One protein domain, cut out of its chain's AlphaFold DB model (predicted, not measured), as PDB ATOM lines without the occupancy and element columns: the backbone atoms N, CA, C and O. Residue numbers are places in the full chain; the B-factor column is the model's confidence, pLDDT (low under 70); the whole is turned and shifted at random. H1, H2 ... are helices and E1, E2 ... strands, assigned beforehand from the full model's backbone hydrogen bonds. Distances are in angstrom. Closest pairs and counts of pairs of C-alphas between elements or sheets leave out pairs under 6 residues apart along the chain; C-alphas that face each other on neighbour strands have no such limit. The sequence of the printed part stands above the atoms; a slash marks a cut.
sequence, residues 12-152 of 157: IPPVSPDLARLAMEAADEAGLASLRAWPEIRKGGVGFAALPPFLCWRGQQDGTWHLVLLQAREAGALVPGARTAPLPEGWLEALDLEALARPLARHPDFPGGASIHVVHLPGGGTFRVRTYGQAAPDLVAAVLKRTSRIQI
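Overview. This is residues 12 to 152 of the 157 residues of an uncharacterized protein of Holophagaceae bacterium (UniProt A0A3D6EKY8). A strongly twisted sheet of four strands, E3 to E6, has the long helix H5 packed on one face and the shorter H4 on the other. H1 packs across H4 and on E1 of a small hairpin, E1 and E2, which meets E3 through E2. The printed part has 141 residues, with five named helices and six named strands in the order H1 E1 E2 E3 E4 H2 H3 H4 E5 E6 H5; the class is mixed, helices and strands. The large sheet, in the order E3 E4 E5 E6, is mixed, with E4 and E5 parallel. The whole is compact, with a radius of gyration of the C-alphas of 14.8 A and spans of 45 by 35 by 26 A.

Arrangement. H1, residues 19 to 29, comes closest to E1, residues 39 to 42, at the C-alphas of Ala 20 and Glu 40, 5.6 A apart. E1 and E2, residues 45 to 48, form an antiparallel hairpin, with N 40 and O 47 within hydrogen-bond range at 2.9 A. The closest C-alphas of E2 and E3, residues 54 to 61, are those of Gly 45 and Leu 55, 5.1 A apart. E3 and E4, residues 64 to 71, form an antiparallel hairpin at 158 degrees, with N 57 and O 68 at 2.9 A. H2, residues 72 to 75, stands at the level of the sheet of E3, E4, E5, residues 114 to 123, and E6, residues 126 to 132. H3, residues 91 to 94, only grazes this sheet. H4, residues 97 to 104, is on it at a height of 8.7 A, slantwise to the strands. H4 and H1 touch about perpendicular, at 78 degrees, the closest C-alphas being those of Ala 23 and Pro 103, 4.8 A apart. E4, the helices H2, H3 and H4, and E5 make a strand-helix-strand unit, two parallel strands with helices between; N 69 and O 117 are 2.8 A apart. E5 and E6 form an antiparallel hairpin, with N 118 and O 130 at 2.9 A. H5, residues 137 to 152, is on the opposite face from H4, giving three layers, helices on both faces of a sheet; the closest C-alphas of E4 and H5 are those of Val 68 and Val 140, 6.8 A apart. In H1 every O i to N i+4 pair is within hydrogen-bond range, in H4 2 of 4 and in H5 8 of 12; H2 and H3 are too short for such a pair.

Along the chain. H1 begins at C-alpha 19 (8.629, -18.873, 20.267) and is 15.4 A long. E3 is 21.1 A, E4 22.9 A, E5 27.5 A and E6 20.5 A long. H5, 23.6 A, ends at C-alpha 152 (29.466, 6.648, 24.144).

Size, cuts and confidence. The C-alphas farthest apart are those of Gly 31 and Ile 152, 47.7 A. The printed part has no cut. The link from H2 to H3, residues 76 to 90, is long. The mean pLDDT of the printed part is 81.2; it is under 70 at residues 33 to 37, 44, 72 to 85, 123 to 125 and 148 to 152.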
ATOM      1  N   ILE A  12      13.312  -7.664  17.865       84.88
ATOM      2  CA  ILE A  12      12.523  -7.915  19.069       84.88
ATOM      3  C   ILE A  12      11.594  -9.074  18.714       84.88
ATOM      4  O   ILE A  12      10.757  -8.884  17.830       84.88
ATOM      5  N   PRO A  13      11.730 -10.248  19.361       80.44
ATOM      6  CA  PRO A  13      10.864 -11.383  19.077       80.44
ATOM      7  C   PRO A  13       9.387 -10.975  19.162       80.44
ATOM      8  O   PRO A  13       8.975 -10.437  20.201       80.44
ATOM      9  N   PRO A  14       8.589 -11.184  18.103       80.62
ATOM     10  CA  PRO A  14       7.176 -10.854  18.152       80.62
ATOM     11  C   PRO A  14       6.453 -11.801  19.113       80.62
ATOM     12  O   PRO A  14       6.823 -12.960  19.266       80.62
ATOM     13  N   VAL A  15       5.379 -11.318  19.742       77.88
ATOM     14  CA  VAL A  15       4.551 -12.132  20.656       77.88
ATOM     15  C   VAL A  15       3.835 -13.273  19.913       77.88
ATOM     16  O   VAL A  15       3.458 -14.270  20.519       77.88
ATOM     17  N   SER A  16       3.647 -13.137  18.596       81.25
ATOM     18  CA  SER A  16       3.059 -14.164  17.739       81.25
ATOM     19  C   SER A  16       3.850 -14.299  16.429       81.25
ATOM     20  O   SER A  16       4.107 -13.271  15.797       81.25
ATOM     21  N   PRO A  17       4.189 -15.528  15.990       85.06
ATOM     22  CA  PRO A  17       3.960 -16.788  16.700       85.06
ATOM     23  C   PRO A  17       4.832 -16.899  17.961       85.06
ATOM     24  O   PRO A  17       6.002 -16.535  17.950       85.06
ATOM     25  N   ASP A  18       4.257 -17.427  19.044       86.25
ATOM     26  CA  ASP A  18       4.995 -17.616  20.296       86.25
ATOM     27  C   ASP A  18       6.186 -18.572  20.101       86.25
ATOM     28  O   ASP A  18       6.018 -19.704  19.633       86.25
ATOM     29  N   LEU A  19       7.391 -18.109  20.453       85.75
ATOM     30  CA  LEU A  19       8.629 -18.873  20.267       85.75
ATOM     31  C   LEU A  19       8.654 -20.159  21.091       85.75
ATOM     32  O   LEU A  19       9.171 -21.159  20.598       85.75
ATOM     33  N   ALA A  20       8.097 -20.153  22.305       84.94
ATOM     34  CA  ALA A  20       8.080 -21.337  23.159       84.94
ATOM     35  C   ALA A  20       7.138 -22.406  22.587       84.94
ATOM     36  O   ALA A  20       7.499 -23.581  22.536       84.94
ATOM     37  N   ARG A  21       5.977 -22.000  22.059       87.06
ATOM     38  CA  ARG A  21       5.059 -22.884  21.333       87.06
ATOM     39  C   ARG A  21       5.718 -23.477  20.088       87.06
ATOM     40  O   ARG A  21       5.674 -24.689  19.912       87.06
ATOM     41  N   LEU A  22       6.361 -22.653  19.254       88.50
ATOM     42  CA  LEU A  22       7.088 -23.150  18.077       88.50
ATOM     43  C   LEU A  22       8.204 -24.126  18.465       88.50
ATOM     44  O   LEU A  22       8.465 -25.086  17.743       88.50
ATOM     45  N   ALA A  23       8.863 -23.879  19.597       86.00
ATOM     46  CA  ALA A  23       9.879 -24.758  20.149       86.00
ATOM     47  C   ALA A  23       9.281 -26.120  20.514       86.00
ATOM     48  O   ALA A  23       9.758 -27.140  20.021       86.00
ATOM     49  N   MET A  24       8.206 -26.140  21.306       85.81
ATOM     50  CA  MET A  24       7.508 -27.373  21.683       85.81
ATOM     51  C   MET A  24       7.077 -28.177  20.453       85.81
ATOM     52  O   MET A  24       7.423 -29.347  20.339       85.81
ATOM     53  N   GLU A  25       6.436 -27.527  19.482       88.44
ATOM     54  CA  GLU A  25       6.017 -28.169  18.229       88.44
ATOM     55  C   GLU A  25       7.199 -28.751  17.446       88.44
ATOM     56  O   GLU A  25       7.074 -29.790  16.797       88.44
ATOM     57  N   ALA A  26       8.355 -28.086  17.479       86.88
ATOM     58  CA  ALA A  26       9.555 -28.582  16.820       86.88
ATOM     59  C   ALA A  26      10.204 -29.753  17.566       86.88
ATOM     60  O   ALA A  26      10.791 -30.625  16.925       86.88
ATOM     61  N   ALA A  27      10.102 -29.801  18.894       84.38
ATOM     62  CA  ALA A  27      10.563 -30.947  19.670       84.38
ATOM     63  C   ALA A  27       9.683 -32.179  19.498       84.38
ATOM     64  O   ALA A  27      10.231 -33.272  19.359       84.38
ATOM     65  N   ASP A  28       8.362 -31.995  19.497       86.38
ATOM     66  CA  ASP A  28       7.406 -33.086  19.316       86.38
ATOM     67  C   ASP A  28       7.646 -33.780  17.972       86.38
ATOM     68  O   ASP A  28       7.764 -35.003  17.907       86.38
ATOM     69  N   GLU A  29       7.821 -33.000  16.904       85.94
ATOM     70  CA  GLU A  29       8.119 -33.533  15.572       85.94
ATOM     71  C   GLU A  29       9.494 -34.215  15.495       85.94
ATOM     72  O   GLU A  29       9.646 -35.238  14.831       85.94
ATOM     73  N   ALA A  30      10.495 -33.685  16.201       83.38
ATOM     74  CA  ALA A  30      11.833 -34.271  16.260       83.38
ATOM     75  C   ALA A  30      11.943 -35.468  17.229       83.38
ATOM     76  O   ALA A  30      13.018 -36.060  17.341       83.38
ATOM     77  N   GLY A  31      10.869 -35.825  17.944       84.88
ATOM     78  CA  GLY A  31      10.857 -36.929  18.909       84.88
ATOM     79  C   GLY A  31      11.771 -36.708  20.121       84.88
ATOM     80  O   GLY A  31      12.313 -37.668  20.676       84.88
ATOM     81  N   LEU A  32      11.993 -35.454  20.530       80.56
ATOM     82  CA  LEU A  32      12.908 -35.126  21.626       80.56
ATOM     83  C   LEU A  32      12.266 -35.415  22.991       80.56
ATOM     84  O   LEU A  32      11.384 -34.695  23.447       80.56
ATOM     85  N   ALA A  33      12.765 -36.440  23.686       67.69
ATOM     86  CA  ALA A  33      12.206 -36.901  24.963       67.69
ATOM     87  C   ALA A  33      12.470 -35.975  26.170       67.69
ATOM     88  O   ALA A  33      11.818 -36.107  27.204       67.69
ATOM     89  N   SER A  34      13.445 -35.064  26.088       62.72
ATOM     90  CA  SER A  34      13.746 -34.109  27.163       62.72
ATOM     91  C   SER A  34      14.415 -32.857  26.616       62.72
ATOM     92  O   SER A  34      15.254 -32.947  25.718       62.72
ATOM     93  N   LEU A  35      14.083 -31.701  27.187       59.22
ATOM     94  CA  LEU A  35      14.535 -30.397  26.710       59.22
ATOM     95  C   LEU A  35      15.219 -29.653  27.853       59.22
ATOM     96  O   LEU A  35      14.644 -29.489  28.926       59.22
ATOM     97  N   ARG A  36      16.478 -29.251  27.644       63.72
ATOM     98  CA  ARG A  36      17.318 -28.669  28.707       63.72
ATOM     99  C   ARG A  36      17.032 -27.186  28.955       63.72
ATOM    100  O   ARG A  36      17.097 -26.754  30.102       63.72
ATOM    101  N   ALA A  37      16.726 -26.415  27.912       68.62
ATOM    102  CA  ALA A  37      16.314 -25.015  28.006       68.62
ATOM    103  C   ALA A  37      15.710 -24.555  26.674       68.62
ATOM    104  O   ALA A  37      16.329 -24.751  25.629       68.62
ATOM    105  N   TRP A  38      14.547 -23.906  26.714       75.75
ATOM    106  CA  TRP A  38      13.922 -23.325  25.528       75.75
ATOM    107  C   TRP A  38      14.178 -21.825  25.411       75.75
ATOM    108  O   TRP A  38      14.359 -21.159  26.438       75.75
ATOM    109  N   PRO A  39      14.184 -21.289  24.179       81.00
ATOM    110  CA  PRO A  39      14.131 -19.860  23.976       81.00
ATOM    111  C   PRO A  39      12.737 -19.350  24.331       81.00
ATOM    112  O   PRO A  39      11.725 -19.812  23.811       81.00
ATOM    113  N   GLU A  40      12.702 -18.363  25.210       82.06
ATOM    114  CA  GLU A  40      11.476 -17.702  25.638       82.06
ATOM    115  C   GLU A  40      11.586 -16.209  25.373       82.06
ATOM    116  O   GLU A  40      12.658 -15.617  25.510       82.06
ATOM    117  N   ILE A  41      10.466 -15.561  25.070       80.44
ATOM    118  CA  ILE A  41      10.440 -14.105  24.971       80.44
ATOM    119  C   ILE A  41      10.509 -13.529  26.384       80.44
ATOM    120  O   ILE A  41       9.654 -13.791  27.228       80.44
ATOM    121  N   ARG A  42      11.532 -12.716  26.659       78.25
ATOM    122  CA  ARG A  42      11.710 -12.049  27.955       78.25
ATOM    123  C   ARG A  42      12.156 -10.612  27.741       78.25
ATOM    124  O   ARG A  42      13.161 -10.387  27.082       78.25
ATOM    125  N   LYS A  43      11.413  -9.654  28.318       72.81
ATOM    126  CA  LYS A  43      11.683  -8.195  28.338       72.81
ATOM    127  C   LYS A  43      12.642  -7.708  27.231       72.81
ATOM    128  O   LYS A  43      13.789  -7.374  27.510       72.81
ATOM    129  N   GLY A  44      12.150  -7.659  25.990       69.12
ATOM    130  CA  GLY A  44      12.879  -7.076  24.854       69.12
ATOM    131  C   GLY A  44      13.938  -7.971  24.200       69.12
ATOM    132  O   GLY A  44      14.702  -7.480  23.378       69.12
ATOM    133  N   GLY A  45      13.991  -9.262  24.536       82.50
ATOM    134  CA  GLY A  45      14.935 -10.211  23.953       82.50
ATOM    135  C   GLY A  45      14.522 -11.671  24.134       82.50
ATOM    136  O   GLY A  45      13.376 -11.975  24.478       82.50
ATOM    137  N   VAL A  46      15.476 -12.575  23.911       85.25
ATOM    138  CA  VAL A  46      15.294 -14.029  24.068       85.25
ATOM    139  C   VAL A  46      15.991 -14.490  25.343       85.25
ATOM    140  O   VAL A  46      17.165 -14.207  25.534       85.25
ATOM    141  N   GLY A  47      15.297 -15.190  26.233       84.88
ATOM    142  CA  GLY A  47      15.864 -15.804  27.433       84.88
ATOM    143  C   GLY A  47      16.030 -17.313  27.294       84.88
ATOM    144  O   GLY A  47      15.294 -17.949  26.550       84.88
ATOM    145  N   PHE A  48      16.965 -17.877  28.063       84.00
ATOM    146  CA  PHE A  48      17.184 -19.323  28.167       84.00
ATOM    147  C   PHE A  48      17.299 -19.727  29.634       84.00
ATOM    148  O   PHE A  48      18.176 -19.224  30.341       84.00
ATOM    149  N   ALA A  49      16.450 -20.647  30.098       81.38
ATOM    150  CA  ALA A  49      16.465 -21.147  31.477       81.38
ATOM    151  C   ALA A  49      16.601 -20.009  32.519       81.38
ATOM    152  O   ALA A  49      15.768 -19.105  32.562       81.38
ATOM    153  N   ALA A  50      17.647 -20.020  33.350       79.00
ATOM    154  CA  ALA A  50      17.905 -18.997  34.369       79.00
ATOM    155  C   ALA A  50      18.787 -17.825  33.884       79.00
ATOM    156  O   ALA A  50      19.094 -16.916  34.670       79.00
ATOM    157  N   LEU A  51      19.213 -17.838  32.615       80.44
ATOM    158  CA  LEU A  51      20.044 -16.785  32.040       80.44
ATOM    159  C   LEU A  51      19.218 -15.507  31.807       80.44
ATOM    160  O   LEU A  51      18.017 -15.578  31.516       80.44
ATOM    161  N   PRO A  52      19.842 -14.321  31.926       78.94
ATOM    162  CA  PRO A  52      19.203 -13.072  31.524       78.94
ATOM    163  C   PRO A  52      18.872 -13.063  30.018       78.94
ATOM    164  O   PRO A  52      19.483 -13.818  29.256       78.94
ATOM    165  N   PRO A  53      17.921 -12.222  29.573       82.50
ATOM    166  CA  PRO A  53      17.583 -12.113  28.160       82.50
ATOM    167  C   PRO A  53      18.754 -11.578  27.331       82.50
ATOM    168  O   PRO A  53      19.436 -10.629  27.718       82.50
ATOM    169  N   PHE A  54      18.939 -12.173  26.162       86.69
ATOM    170  CA  PHE A  54      19.878 -11.754  25.139       86.69
ATOM    171  C   PHE A  54      19.236 -10.681  24.260       86.69
ATOM    172  O   PHE A  54      18.107 -10.836  23.788       86.69
ATOM    173  N   LEU A  55      19.980  -9.610  24.006       86.25
ATOM    174  CA  LEU A  55      19.666  -8.653  22.955       86.25
ATOM    175  C   LEU A  55      19.909  -9.317  21.603       86.25
ATOM    176  O   LEU A  55      20.917 -10.002  21.417       86.25
ATOM    177  N   CYS A  56      18.984  -9.115  20.677       89.94
ATOM    178  CA  CYS A  56      18.973  -9.831  19.415       89.94
ATOM    179  C   CYS A  56      19.153  -8.865  18.243       89.94
ATOM    180  O   CYS A  56      18.529  -7.804  18.192       89.94
ATOM    181  N   TRP A  57      19.970  -9.263  17.275       93.12
ATOM    182  CA  TRP A  57      20.051  -8.628  15.964       93.12
ATOM    183  C   TRP A  57      19.875  -9.677  14.894       93.12
ATOM    184  O   TRP A  57      20.415 -10.777  15.011       93.12
ATOM    185  N   ARG A  58      19.180  -9.308  13.827       93.88
ATOM    186  CA  ARG A  58      19.105 -10.128  12.629       93.88
ATOM    187  C   ARG A  58      19.741  -9.421  11.444       93.88
ATOM    188  O   ARG A  58      19.852  -8.196  11.419       93.88
ATOM    189  N   GLY A  59      20.140 -10.208  10.465       94.25
ATOM    190  CA  GLY A  59      20.559  -9.733   9.154       94.25
ATOM    191  C   GLY A  59      20.736 -10.910   8.209       94.25
ATOM    192  O   GLY A  59      20.657 -12.066   8.636       94.25
ATOM    193  N   GLN A  60      20.972 -10.614   6.938       93.19
ATOM    194  CA  GLN A  60      21.206 -11.638   5.926       93.19
ATOM    195  C   GLN A  60      22.629 -11.516   5.385       93.19
ATOM    196  O   GLN A  60      23.087 -10.410   5.089       93.19
ATOM    197  N   GLN A  61      23.310 -12.649   5.237       90.44
ATOM    198  CA  GLN A  61      24.612 -12.738   4.585       90.44
ATOM    199  C   GLN A  61      24.599 -13.945   3.649       90.44
ATOM    200  O   GLN A  61      24.166 -15.029   4.034       90.44
ATOM    201  N   ASP A  62      25.014 -13.743   2.399       87.94
ATOM    202  CA  ASP A  62      25.073 -14.802   1.380       87.94
ATOM    203  C   ASP A  62      23.743 -15.571   1.225       87.94
ATOM    204  O   ASP A  62      23.705 -16.789   1.072       87.94
ATOM    205  N   GLY A  63      22.619 -14.851   1.324       87.94
ATOM    206  CA  GLY A  63      21.274 -15.420   1.211       87.94
ATOM    207  C   GLY A  63      20.769 -16.155   2.459       87.94
ATOM    208  O   GLY A  63      19.596 -16.524   2.498       87.94
ATOM    209  N   THR A  64      21.584 -16.297   3.501       91.81
ATOM    210  CA  THR A  64      21.214 -16.967   4.754       91.81
ATOM    211  C   THR A  64      20.849 -15.945   5.821       91.81
ATOM    212  O   THR A  64      21.498 -14.908   5.953       91.81
ATOM    213  N   TRP A  65      19.792 -16.219   6.586       95.88
ATOM    214  CA  TRP A  65      19.454 -15.411   7.751       95.88
ATOM    215  C   TRP A  65      20.358 -15.750   8.932       95.88
ATOM    216  O   TRP A  65      20.663 -16.913   9.198       95.88
ATOM    217  N   HIS A  66      20.736 -14.725   9.684       96.31
ATOM    218  CA  HIS A  66      21.549 -14.850  10.882       96.31
ATOM    219  C   HIS A  66      20.858 -14.157  12.050       96.31
ATOM    220  O   HIS A  66      20.352 -13.043  11.904       96.31
ATOM    221  N   LEU A  67      20.880 -14.802  13.214       96.00
ATOM    222  CA  LEU A  67      20.468 -14.233  14.490       96.00
ATOM    223  C   LEU A  67      21.690 -14.136  15.407       96.00
ATOM    224  O   LEU A  67      22.288 -15.146  15.778       96.00
ATOM    225  N   VAL A  68      22.052 -12.915  15.794       94.38
ATOM    226  CA  VAL A  68      23.115 -12.637  16.763       94.38
ATOM    227  C   VAL A  68      22.498 -12.327  18.116       94.38
ATOM    228  O   VAL A  68      21.686 -11.413  18.244       94.38
ATOM    229  N   LEU A  69      22.922 -13.078  19.126       92.50
ATOM    230  CA  LEU A  69      22.509 -12.975  20.516       92.50
ATOM    231  C   LEU A  69      23.663 -12.410  21.334       92.50
ATOM    232  O   LEU A  69      24.728 -13.022  21.427       92.50
ATOM    233  N   LEU A  70      23.438 -11.259  21.954       88.12
ATOM    234  CA  LEU A  70      24.389 -10.623  22.856       88.12
ATOM    235  C   LEU A  70      23.801 -10.565  24.259       88.12
ATOM    236  O   LEU A  70      22.702 -10.046  24.462       88.12
ATOM    237  N   GLN A  71      24.534 -11.054  25.252       80.62
ATOM    238  CA  GLN A  71      24.063 -10.997  26.628       80.62
ATOM    239  C   GLN A  71      24.179  -9.566  27.184       80.62
ATOM    240  O   GLN A  71      25.266  -8.996  27.250       80.62
ATOM    241  N   ALA A  72      23.063  -8.980  27.637       64.50
ATOM    242  CA  ALA A  72      23.012  -7.595  28.125       64.50
ATOM    243  C   ALA A  72      23.923  -7.349  29.346       64.50
ATOM    244  O   ALA A  72      24.455  -6.255  29.523       64.50
ATOM    245  N   ARG A  73      24.159  -8.378  30.175       63.78
ATOM    246  CA  ARG A  73      25.147  -8.317  31.270       63.78
ATOM    247  C   ARG A  73      26.582  -8.171  30.773       63.78
ATOM    248  O   ARG A  73      27.400  -7.578  31.460       63.78
ATOM    249  N   GLU A  74      26.898  -8.745  29.629       57.16
ATOM    250  CA  GLU A  74      28.249  -8.729  29.069       57.16
ATOM    251  C   GLU A  74      28.497  -7.472  28.242       57.16
ATOM    252  O   GLU A  74      29.630  -7.022  28.118       57.16
ATOM    253  N   ALA A  75      27.417  -6.830  27.785       54.44
ATOM    254  CA  ALA A  75      27.460  -5.401  27.522       54.44
ATOM    255  C   ALA A  75      27.755  -4.619  28.817       54.44
ATOM    256  O   ALA A  75      28.529  -3.688  28.745       54.44
ATOM    257  N   GLY A  76      27.209  -5.021  29.976       48.41
ATOM    258  CA  GLY A  76      27.695  -4.714  31.335       48.41
ATOM    259  C   GLY A  76      27.844  -3.236  31.684       48.41
ATOM    260  O   GLY A  76      28.713  -2.557  31.164       48.41
ATOM    261  N   ALA A  77      27.030  -2.708  32.600       46.00
ATOM    262  CA  ALA A  77      27.021  -1.277  32.961       46.00
ATOM    263  C   ALA A  77      26.608  -0.305  31.827       46.00
ATOM    264  O   ALA A  77      26.234   0.822  32.113       46.00
ATOM    265  N   LEU A  78      26.569  -0.759  30.569       45.44
ATOM    266  CA  LEU A  78      26.154   0.017  29.391       45.44
ATOM    267  C   LEU A  78      24.636   0.170  29.227       45.44
ATOM    268  O   LEU A  78      24.178   1.019  28.466       45.44
ATOM    269  N   VAL A  79      23.848  -0.668  29.908       45.56
ATOM    270  CA  VAL A  79      22.381  -0.601  29.919       45.56
ATOM    271  C   VAL A  79      21.918  -0.541  31.378       45.56
ATOM    272  O   VAL A  79      22.153  -1.503  32.122       45.56
ATOM    273  N   PRO A  80      21.269   0.556  31.817       47.19
ATOM    274  CA  PRO A  80      20.723   0.665  33.168       47.19
ATOM    275  C   PRO A  80      19.816  -0.528  33.512       47.19
ATOM    276  O   PRO A  80      18.892  -0.851  32.771       47.19
ATOM    277  N   GLY A  81      20.087  -1.202  34.637       51.66
ATOM    278  CA  GLY A  81      19.291  -2.342  35.118       51.66
ATOM    279  C   GLY A  81      19.751  -3.732  34.655       51.66
ATOM    280  O   GLY A  81      19.094  -4.724  34.980       51.66
ATOM    281  N   ALA A  82      20.875  -3.847  33.938       58.50
ATOM    282  CA  ALA A  82      21.456  -5.152  33.616       58.50
ATOM    283  C   ALA A  82      21.864  -5.918  34.894       58.50
ATOM    284  O   ALA A  82      22.499  -5.372  35.797       58.50
ATOM    285  N   ARG A  83      21.510  -7.209  34.973       59.97
ATOM    286  CA  ARG A  83      21.850  -8.083  36.110       59.97
ATOM    287  C   ARG A  83      23.371  -8.155  36.276       59.97
ATOM    288  O   ARG A  83      24.066  -8.546  35.347       59.97
ATOM    289  N   THR A  84      23.886  -7.843  37.463       61.84
ATOM    290  CA  THR A  84      25.336  -7.793  37.738       61.84
ATOM    291  C   THR A  84      25.923  -9.124  38.214       61.84
ATOM    292  O   THR A  84      27.125  -9.347  38.070       61.84
ATOM    293  N   ALA A  85      25.090 -10.046  38.707       68.69
ATOM    294  CA  ALA A  85      25.514 -11.362  39.192       68.69
ATOM    295  C   ALA A  85      26.193 -12.207  38.093       68.69
ATOM    296  O   ALA A  85      25.674 -12.223  36.975       68.69
ATOM    297  N   PRO A  86      27.309 -12.909  38.389       71.19
ATOM    298  CA  PRO A  86      28.030 -13.745  37.428       71.19
ATOM    299  C   PRO A  86      27.110 -14.725  36.707       71.19
ATOM    300  O   PRO A  86      26.198 -15.297  37.308       71.19
ATOM    301  N   LEU A  87      27.352 -14.901  35.406       79.56
ATOM    302  CA  LEU A  87      26.744 -16.009  34.678       79.56
ATOM    303  C   LEU A  87      27.355 -17.322  35.188       79.56
ATOM    304  O   LEU A  87      28.521 -17.316  35.594       79.56
ATOM    305  N   PRO A  88      26.594 -18.429  35.177       81.62
ATOM    306  CA  PRO A  88      27.121 -19.735  35.551       81.62
ATOM    307  C   PRO A  88      28.366 -20.089  34.736       81.62
ATOM    308  O   PRO A  88      28.443 -19.780  33.548       81.62
ATOM    309  N   GLU A  89      29.337 -20.754  35.352       83.62
ATOM    310  CA  GLU A  89      30.491 -21.273  34.621       83.62
ATOM    311  C   GLU A  89      30.039 -22.241  33.512       83.62
ATOM    312  O   GLU A  89      29.089 -23.003  33.689       83.62
ATOM    313  N   GLY A  90      30.678 -22.168  32.341       84.88
ATOM    314  CA  GLY A  90      30.352 -23.025  31.192       84.88
ATOM    315  C   GLY A  90      28.981 -22.768  30.551       84.88
ATOM    316  O   GLY A  90      28.511 -23.591  29.763       84.88
ATOM    317  N   TRP A  91      28.305 -21.656  30.879       86.56
ATOM    318  CA  TRP A  91      26.968 -21.361  30.346       86.56
ATOM    319  C   TRP A  91      26.937 -21.329  28.812       86.56
ATOM    320  O   TRP A  91      25.964 -21.787  28.214       86.56
ATOM    321  N   LEU A  92      27.988 -20.796  28.177       88.00
ATOM    322  CA  LEU A  92      28.048 -20.611  26.728       88.00
ATOM    323  C   LEU A  92      28.072 -21.960  26.011       88.00
ATOM    324  O   LEU A  92      27.412 -22.126  24.987       88.00
ATOM    325  N   GLU A  93      28.809 -22.921  26.552       88.06
ATOM    326  CA  GLU A  93      28.951 -24.285  26.052       88.06
ATOM    327  C   GLU A  93      27.694 -25.117  26.337       88.06
ATOM    328  O   GLU A  93      27.293 -25.935  25.511       88.06
ATOM    329  N   ALA A  94      27.032 -24.861  27.468       86.00
ATOM    330  CA  ALA A  94      25.809 -25.548  27.872       86.00
ATOM    331  C   ALA A  94      24.562 -25.144  27.062       86.00
ATOM    332  O   ALA A  94      23.556 -25.853  27.114       86.00
ATOM    333  N   LEU A  95      24.601 -24.028  26.320       86.25
ATOM    334  CA  LEU A  95      23.486 -23.621  25.462       86.25
ATOM    335  C   LEU A  95      23.223 -24.646  24.348       86.25
ATOM    336  O   LEU A  95      24.139 -25.113  23.673       86.25
ATOM    337  N   ASP A  96      21.960 -24.959  24.097       86.31
ATOM    338  CA  ASP A  96      21.569 -25.756  22.937       86.31
ATOM    339  C   ASP A  96      21.159 -24.811  21.798       86.31
ATOM    340  O   ASP A  96      20.027 -24.333  21.731       86.31
ATOM    341  N   LEU A  97      22.120 -24.474  20.931       89.31
ATOM    342  CA  LEU A  97      21.882 -23.555  19.810       89.31
ATOM    343  C   LEU A  97      21.022 -24.183  18.713       89.31
ATOM    344  O   LEU A  97      20.315 -23.470  18.005       89.31
ATOM    345  N   GLU A  98      21.055 -25.508  18.590       88.25
ATOM    346  CA  GLU A  98      20.214 -26.227  17.644       88.25
ATOM    347  C   GLU A  98      18.749 -26.176  18.096       88.25
ATOM    348  O   GLU A  98      17.863 -25.897  17.288       88.25
ATOM    349  N   ALA A  99      18.488 -26.335  19.398       83.56
ATOM    350  CA  ALA A  99      17.150 -26.156  19.964       83.56
ATOM    351  C   ALA A  99      16.579 -24.747  19.754       83.56
ATOM    352  O   ALA A  99      15.362 -24.606  19.679       83.56
ATOM    353  N   LEU A 100      17.423 -23.720  19.604       86.12
ATOM    354  CA  LEU A 100      16.981 -22.395  19.169       86.12
ATOM    355  C   LEU A 100      16.757 -22.316  17.652       86.12
ATOM    356  O   LEU A 100      15.792 -21.699  17.211       86.12
ATOM    357  N   ALA A 101      17.622 -22.918  16.839       91.06
ATOM    358  CA  ALA A 101      17.482 -22.857  15.385       91.06
ATOM    359  C   ALA A 101      16.189 -23.534  14.887       91.06
ATOM    360  O   ALA A 101      15.557 -23.045  13.950       91.06
ATOM    361  N   ARG A 102      15.758 -24.621  15.546       89.56
ATOM    362  CA  ARG A 102      14.540 -25.383  15.209       89.56
ATOM    363  C   ARG A 102      13.258 -24.530  15.145       89.56
ATOM    364  O   ARG A 102      12.630 -24.524  14.086       89.56
ATOM    365  N   PRO A 103      12.848 -23.789  16.195       89.00
ATOM    366  CA  PRO A 103      11.671 -22.923  16.117       89.00
ATOM    367  C   PRO A 103      11.834 -21.779  15.111       89.00
ATOM    368  O   PRO A 103      10.854 -21.394  14.476       89.00
ATOM    369  N   LEU A 104      13.050 -21.254  14.907       91.44
ATOM    370  CA  LEU A 104      13.270 -20.180  13.929       91.44
ATOM    371  C   LEU A 104      13.070 -20.639  12.483       91.44
ATOM    372  O   LEU A 104      12.607 -19.844  11.676       91.44
ATOM    373  N   ALA A 105      13.319 -21.912  12.161       92.25
ATOM    374  CA  ALA A 105      12.998 -22.478  10.845       92.25
ATOM    375  C   ALA A 105      11.504 -22.406  10.485       92.25
ATOM    376  O   ALA A 105      11.143 -22.513   9.316       92.25
ATOM    377  N   ARG A 106      10.640 -22.203  11.487       89.44
ATOM    378  CA  ARG A 106       9.183 -22.065  11.346       89.44
ATOM    379  C   ARG A 106       8.707 -20.628  11.544       89.44
ATOM    380  O   ARG A 106       7.511 -20.360  11.446       89.44
ATOM    381  N   HIS A 107       9.614 -19.712  11.867       91.69
ATOM    382  CA  HIS A 107       9.272 -18.340  12.190       91.69
ATOM    383  C   HIS A 107       9.254 -17.482  10.912       91.69
ATOM    384  O   HIS A 107      10.216 -17.522  10.143       91.69
ATOM    385  N   PRO A 108       8.209 -16.666  10.673       91.38
ATOM    386  CA  PRO A 108       8.067 -15.897   9.431       91.38
ATOM    387  C   PRO A 108       9.196 -14.883   9.196       91.38
ATOM    388  O   PRO A 108       9.536 -14.605   8.051       91.38
ATOM    389  N   ASP A 109       9.818 -14.373  10.263       91.25
ATOM    390  CA  ASP A 109      10.967 -13.457  10.158       91.25
ATOM    391  C   ASP A 109      12.256 -14.125   9.647       91.25
ATOM    392  O   ASP A 109      13.205 -13.416   9.303       91.25
ATOM    393  N   PHE A 110      12.300 -15.461   9.612       92.75
ATOM    394  CA  PHE A 110      13.460 -16.262   9.217       92.75
ATOM    395  C   PHE A 110      13.047 -17.355   8.216       92.75
ATOM    396  O   PHE A 110      13.111 -18.546   8.529       92.75
ATOM    397  N   PRO A 111      12.597 -16.986   7.002       89.94
ATOM    398  CA  PRO A 111      12.231 -17.965   5.984       89.94
ATOM    399  C   PRO A 111      13.429 -18.868   5.655       89.94
ATOM    400  O   PRO A 111      14.494 -18.383   5.277       89.94
ATOM    401  N   GLY A 112      13.246 -20.182   5.809       88.62
ATOM    402  CA  GLY A 112      14.316 -21.175   5.645       88.62
ATOM    403  C   GLY A 112      15.206 -21.371   6.882       88.62
ATOM    404  O   GLY A 112      16.148 -22.157   6.830       88.62
ATOM    405  N   GLY A 113      14.894 -20.705   7.997       94.00
ATOM    406  CA  GLY A 113      15.649 -20.762   9.248       94.00
ATOM    407  C   GLY A 113      16.791 -19.762   9.327       94.00
ATOM    408  O   GLY A 113      16.976 -18.925   8.449       94.00
ATOM    409  N   ALA A 114      17.535 -19.830  10.431       95.19
ATOM    410  CA  ALA A 114      18.626 -18.911  10.711       95.19
ATOM    411  C   ALA A 114      19.840 -19.626  11.307       95.19
ATOM    412  O   ALA A 114      19.707 -20.537  12.128       95.19
ATOM    413  N   SER A 115      21.029 -19.152  10.939       96.56
ATOM    414  CA  SER A 115      22.256 -19.451  11.674       96.56
ATOM    415  C   SER A 115      22.291 -18.621  12.958       96.56
ATOM    416  O   SER A 115      21.899 -17.454  12.967       96.56
ATOM    417  N   ILE A 116      22.744 -19.220  14.056       95.62
ATOM    418  CA  ILE A 116      22.741 -18.597  15.384       95.62
ATOM    419  C   ILE A 116      24.166 -18.242  15.781       95.62
ATOM    420  O   ILE A 116      25.051 -19.092  15.709       95.62
ATOM    421  N   HIS A 117      24.371 -17.031  16.293       95.44
ATOM    422  CA  HIS A 117      25.643 -16.589  16.856       95.44
ATOM    423  C   HIS A 117      25.428 -16.063  18.272       95.44
ATOM    424  O   HIS A 117      24.798 -15.027  18.458       95.44
ATOM    425  N   VAL A 118      25.976 -16.743  19.278       92.88
ATOM    426  CA  VAL A 118      26.010 -16.229  20.652       92.88
ATOM    427  C   VAL A 118      27.354 -15.573  20.888       92.88
ATOM    428  O   VAL A 118      28.398 -16.221  20.791       92.88
ATOM    429  N   VAL A 119      27.319 -14.283  21.193       89.94
ATOM    430  CA  VAL A 119      28.502 -13.471  21.457       89.94
ATOM    431  C   VAL A 119      28.666 -13.331  22.962       89.94
ATOM    432  O   VAL A 119      27.773 -12.807  23.630       89.94
ATOM    433  N   HIS A 120      29.817 -13.782  23.460       86.19
ATOM    434  CA  HIS A 120      30.230 -13.606  24.843       86.19
ATOM    435  C   HIS A 120      31.279 -12.492  24.959       86.19
ATOM    436  O   HIS A 120      32.342 -12.592  24.343       86.19
ATOM    437  N   LEU A 121      31.010 -11.457  25.761       80.25
ATOM    438  CA  LEU A 121      31.969 -10.399  26.117       80.25
ATOM    439  C   LEU A 121      32.457 -10.556  27.573       80.25
ATOM    440  O   LEU A 121      31.867  -9.979  28.486       80.25
ATOM    441  N   PRO A 122      33.547 -11.302  27.833       70.31
ATOM    442  CA  PRO A 122      34.081 -11.457  29.190       70.31
ATOM    443  C   PRO A 122      34.737 -10.173  29.742       70.31
ATOM    444  O   PRO A 122      35.059 -10.115  30.927       70.31
ATOM    445  N   GLY A 123      34.946  -9.151  28.900       66.81
ATOM    446  CA  GLY A 123      35.648  -7.906  29.226       66.81
ATOM    447  C   GLY A 123      37.048  -7.816  28.598       66.81
ATOM    448  O   GLY A 123      37.497  -8.711  27.877       66.81
ATOM    449  N   GLY A 124      37.740  -6.693  28.828       61.03
ATOM    450  CA  GLY A 124      39.146  -6.512  28.426       61.03
ATOM    451  C   GLY A 124      39.405  -6.460  26.913       61.03
ATOM    452  O   GLY A 124      40.493  -6.812  26.473       61.03
ATOM    453  N   GLY A 125      38.410  -6.067  26.108       65.44
ATOM    454  CA  GLY A 125      38.534  -5.982  24.644       65.44
ATOM    455  C   GLY A 125      38.510  -7.331  23.918       65.44
ATOM    456  O   GLY A 125      38.718  -7.379  22.708       65.44
ATOM    457  N   THR A 126      38.238  -8.424  24.633       74.56
ATOM    458  CA  THR A 126      38.114  -9.765  24.053       74.56
ATOM    459  C   THR A 126      36.652 -10.179  23.938       74.56
ATOM    460  O   THR A 126      35.803  -9.740  24.717       74.56
ATOM    461  N   PHE A 127      36.355 -11.032  22.960       84.00
ATOM    462  CA  PHE A 127      35.047 -11.657  22.802       84.00
ATOM    463  C   PHE A 127      35.195 -13.103  22.336       84.00
ATOM    464  O   PHE A 127      36.202 -13.482  21.738       84.00
ATOM    465  N   ARG A 128      34.179 -13.916  22.614       88.69
ATOM    466  CA  ARG A 128      34.039 -15.276  22.088       88.69
ATOM    467  C   ARG A 128      32.738 -15.366  21.310       88.69
ATOM    468  O   ARG A 128      31.765 -14.704  21.659       88.69
ATOM    469  N   VAL A 129      32.714 -16.193  20.272       91.62
ATOM    470  CA  VAL A 129      31.500 -16.442  19.488       91.62
ATOM    471  C   VAL A 129      31.288 -17.936  19.397       91.62
ATOM    472  O   VAL A 129      32.180 -18.664  18.964       91.62
ATOM    473  N   ARG A 130      30.094 -18.388  19.771       94.25
ATOM    474  CA  ARG A 130      29.636 -19.743  19.480       94.25
ATOM    475  C   ARG A 130      28.599 -19.681  18.370       94.25
ATOM    476  O   ARG A 130      27.655 -18.902  18.459       94.25
ATOM    477  N   THR A 131      28.797 -20.489  17.333       95.31
ATOM    478  CA  THR A 131      27.958 -20.481  16.129       95.31
ATOM    479  C   THR A 131      27.289 -21.832  15.916       95.31
ATOM    480  O   THR A 131      27.912 -22.870  16.131       95.31
ATOM    481  N   TYR A 132      26.040 -21.799  15.461       95.19
ATOM    482  CA  TYR A 132      25.342 -22.917  14.836       95.19
ATOM    483  C   TYR A 132      24.940 -22.519  13.410       95.19
ATOM    484  O   TYR A 132      24.390 -21.434  13.216       95.19
ATOM    485  N   GLY A 133      25.203 -23.382  12.427       94.94
ATOM    486  CA  GLY A 133      24.983 -23.085  11.008       94.94
ATOM    487  C   GLY A 133      26.158 -22.352  10.351       94.94
ATOM    488  O   GLY A 133      27.319 -22.564  10.705       94.94
ATOM    489  N   GLN A 134      25.856 -21.502   9.371       95.19
ATOM    490  CA  GLN A 134      26.842 -20.751   8.597       95.19
ATOM    491  C   GLN A 134      27.393 -19.569   9.402       95.19
ATOM    492  O   GLN A 134      26.644 -18.793   9.994       95.19
ATOM    493  N   ALA A 135      28.717 -19.406   9.408       94.00
ATOM    494  CA  ALA A 135      29.373 -18.275  10.054       94.00
ATOM    495  C   ALA A 135      29.110 -16.957   9.303       94.00
ATOM    496  O   ALA A 135      29.211 -16.915   8.080       94.00
ATOM    497  N   ALA A 136      28.858 -15.874  10.045       93.38
ATOM    498  CA  ALA A 136      28.734 -14.514   9.514       93.38
ATOM    499  C   ALA A 136      29.612 -13.531  10.312       93.38
ATOM    500  O   ALA A 136      29.106 -12.756  11.131       93.38
ATOM    501  N   PRO A 137      30.948 -13.586  10.142       91.75
ATOM    502  CA  PRO A 137      31.876 -12.760  10.916       91.75
ATOM    503  C   PRO A 137      31.652 -11.258  10.700       91.75
ATOM    504  O   PRO A 137      31.732 -10.495  11.663       91.75
ATOM    505  N   ASP A 138      31.302 -10.836   9.483       91.12
ATOM    506  CA  ASP A 138      31.045  -9.427   9.162       91.12
ATOM    507  C   ASP A 138      29.785  -8.908   9.862       91.12
ATOM    508  O   ASP A 138      29.771  -7.797  10.400       91.12
ATOM    509  N   LEU A 139      28.747  -9.742   9.937       91.69
ATOM    510  CA  LEU A 139      27.511  -9.430  10.648       91.69
ATOM    511  C   LEU A 139      27.748  -9.343  12.162       91.69
ATOM    512  O   LEU A 139      27.320  -8.378  12.799       91.69
ATOM    513  N   VAL A 140      28.496 -10.289  12.739       91.38
ATOM    514  CA  VAL A 140      28.898 -10.237  14.156       91.38
ATOM    515  C   VAL A 140      29.722  -8.978  14.443       91.38
ATOM    516  O   VAL A 140      29.446  -8.272  15.414       91.38
ATOM    517  N   ALA A 141      30.682  -8.634  13.580       89.81
ATOM    518  CA  ALA A 141      31.473  -7.413  13.707       89.81
ATOM    519  C   ALA A 141      30.603  -6.146  13.616       89.81
ATOM    520  O   ALA A 141      30.800  -5.196  14.377       89.81
ATOM    521  N   ALA A 142      29.603  -6.128  12.731       89.56
ATOM    522  CA  ALA A 142      28.657  -5.024  12.613       89.56
ATOM    523  C   ALA A 142      27.792  -4.857  13.874       89.56
ATOM    524  O   ALA A 142      27.577  -3.721  14.311       89.56
ATOM    525  N   VAL A 143      27.341  -5.954  14.493       88.44
ATOM    526  CA  VAL A 143      26.624  -5.924  15.780       88.44
ATOM    527  C   VAL A 143      27.526  -5.381  16.885       88.44
ATOM    528  O   VAL A 143      27.146  -4.416  17.547       88.44
ATOM    529  N   LEU A 144      28.747  -5.906  17.020       85.44
ATOM    530  CA  LEU A 144      29.736  -5.424  17.991       85.44
ATOM    531  C   LEU A 144      30.051  -3.929  17.815       85.44
ATOM    532  O   LEU A 144      30.170  -3.194  18.791       85.44
ATOM    533  N   LYS A 145      30.133  -3.443  16.572       83.44
ATOM    534  CA  LYS A 145      30.343  -2.018  16.269       83.44
ATOM    535  C   LYS A 145      29.136  -1.147  16.626       83.44
ATOM    536  O   LYS A 145      29.293   0.025  16.968       83.44
ATOM    537  N   ARG A 146      27.913  -1.671  16.512       79.75
ATOM    538  CA  ARG A 146      26.704  -0.950  16.941       79.75
ATOM    539  C   ARG A 146      26.622  -0.873  18.455       79.75
ATOM    540  O   ARG A 146      26.276   0.180  18.978       79.75
ATOM    541  N   THR A 147      26.980  -1.947  19.147       74.69
ATOM    542  CA  THR A 147      26.950  -1.991  20.608       74.69
ATOM    543  C   THR A 147      28.134  -1.266  21.241       74.69
ATOM    544  O   THR A 147      27.974  -0.696  22.314       74.69
ATOM    545  N   SER A 148      29.270  -1.127  20.549       67.38
ATOM    546  CA  SER A 148      30.351  -0.238  20.997       67.38
ATOM    547  C   SER A 148      29.957   1.242  20.962       67.38
ATOM    548  O   SER A 148      30.380   2.009  21.814       67.38
ATOM    549  N   ARG A 149      29.068   1.675  20.055       53.84
ATOM    550  CA  ARG A 149      28.521   3.050  20.082       53.84
ATOM    551  C   ARG A 149      27.575   3.305  21.256       53.84
ATOM    552  O   ARG A 149      27.442   4.452  21.673       53.84
ATOM    553  N   ILE A 150      26.960   2.260  21.814       50.91
ATOM    554  CA  ILE A 150      26.177   2.354  23.058       50.91
ATOM    555  C   ILE A 150      27.102   2.725  24.238       50.91
ATOM    556  O   ILE A 150      26.648   3.362  25.182       50.91
ATOM    557  N   GLN A 151      28.419   2.472  24.138       44.84
ATOM    558  CA  GLN A 151      29.427   2.902  25.124       44.84
ATOM    559  C   GLN A 151      29.602   4.424  25.223       44.84
ATOM    560  O   GLN A 151      30.070   4.907  26.248       44.84
ATOM    561  N   ILE A 152      29.226   5.193  24.193       38.09
ATOM    562  CA  ILE A 152      29.466   6.648  24.144       38.09
ATOM    563  C   ILE A 152      28.280   7.447  24.730       38.09
ATOM    564  O   ILE A 152      28.416   8.630  25.018       38.09
TER     565      ILE A 152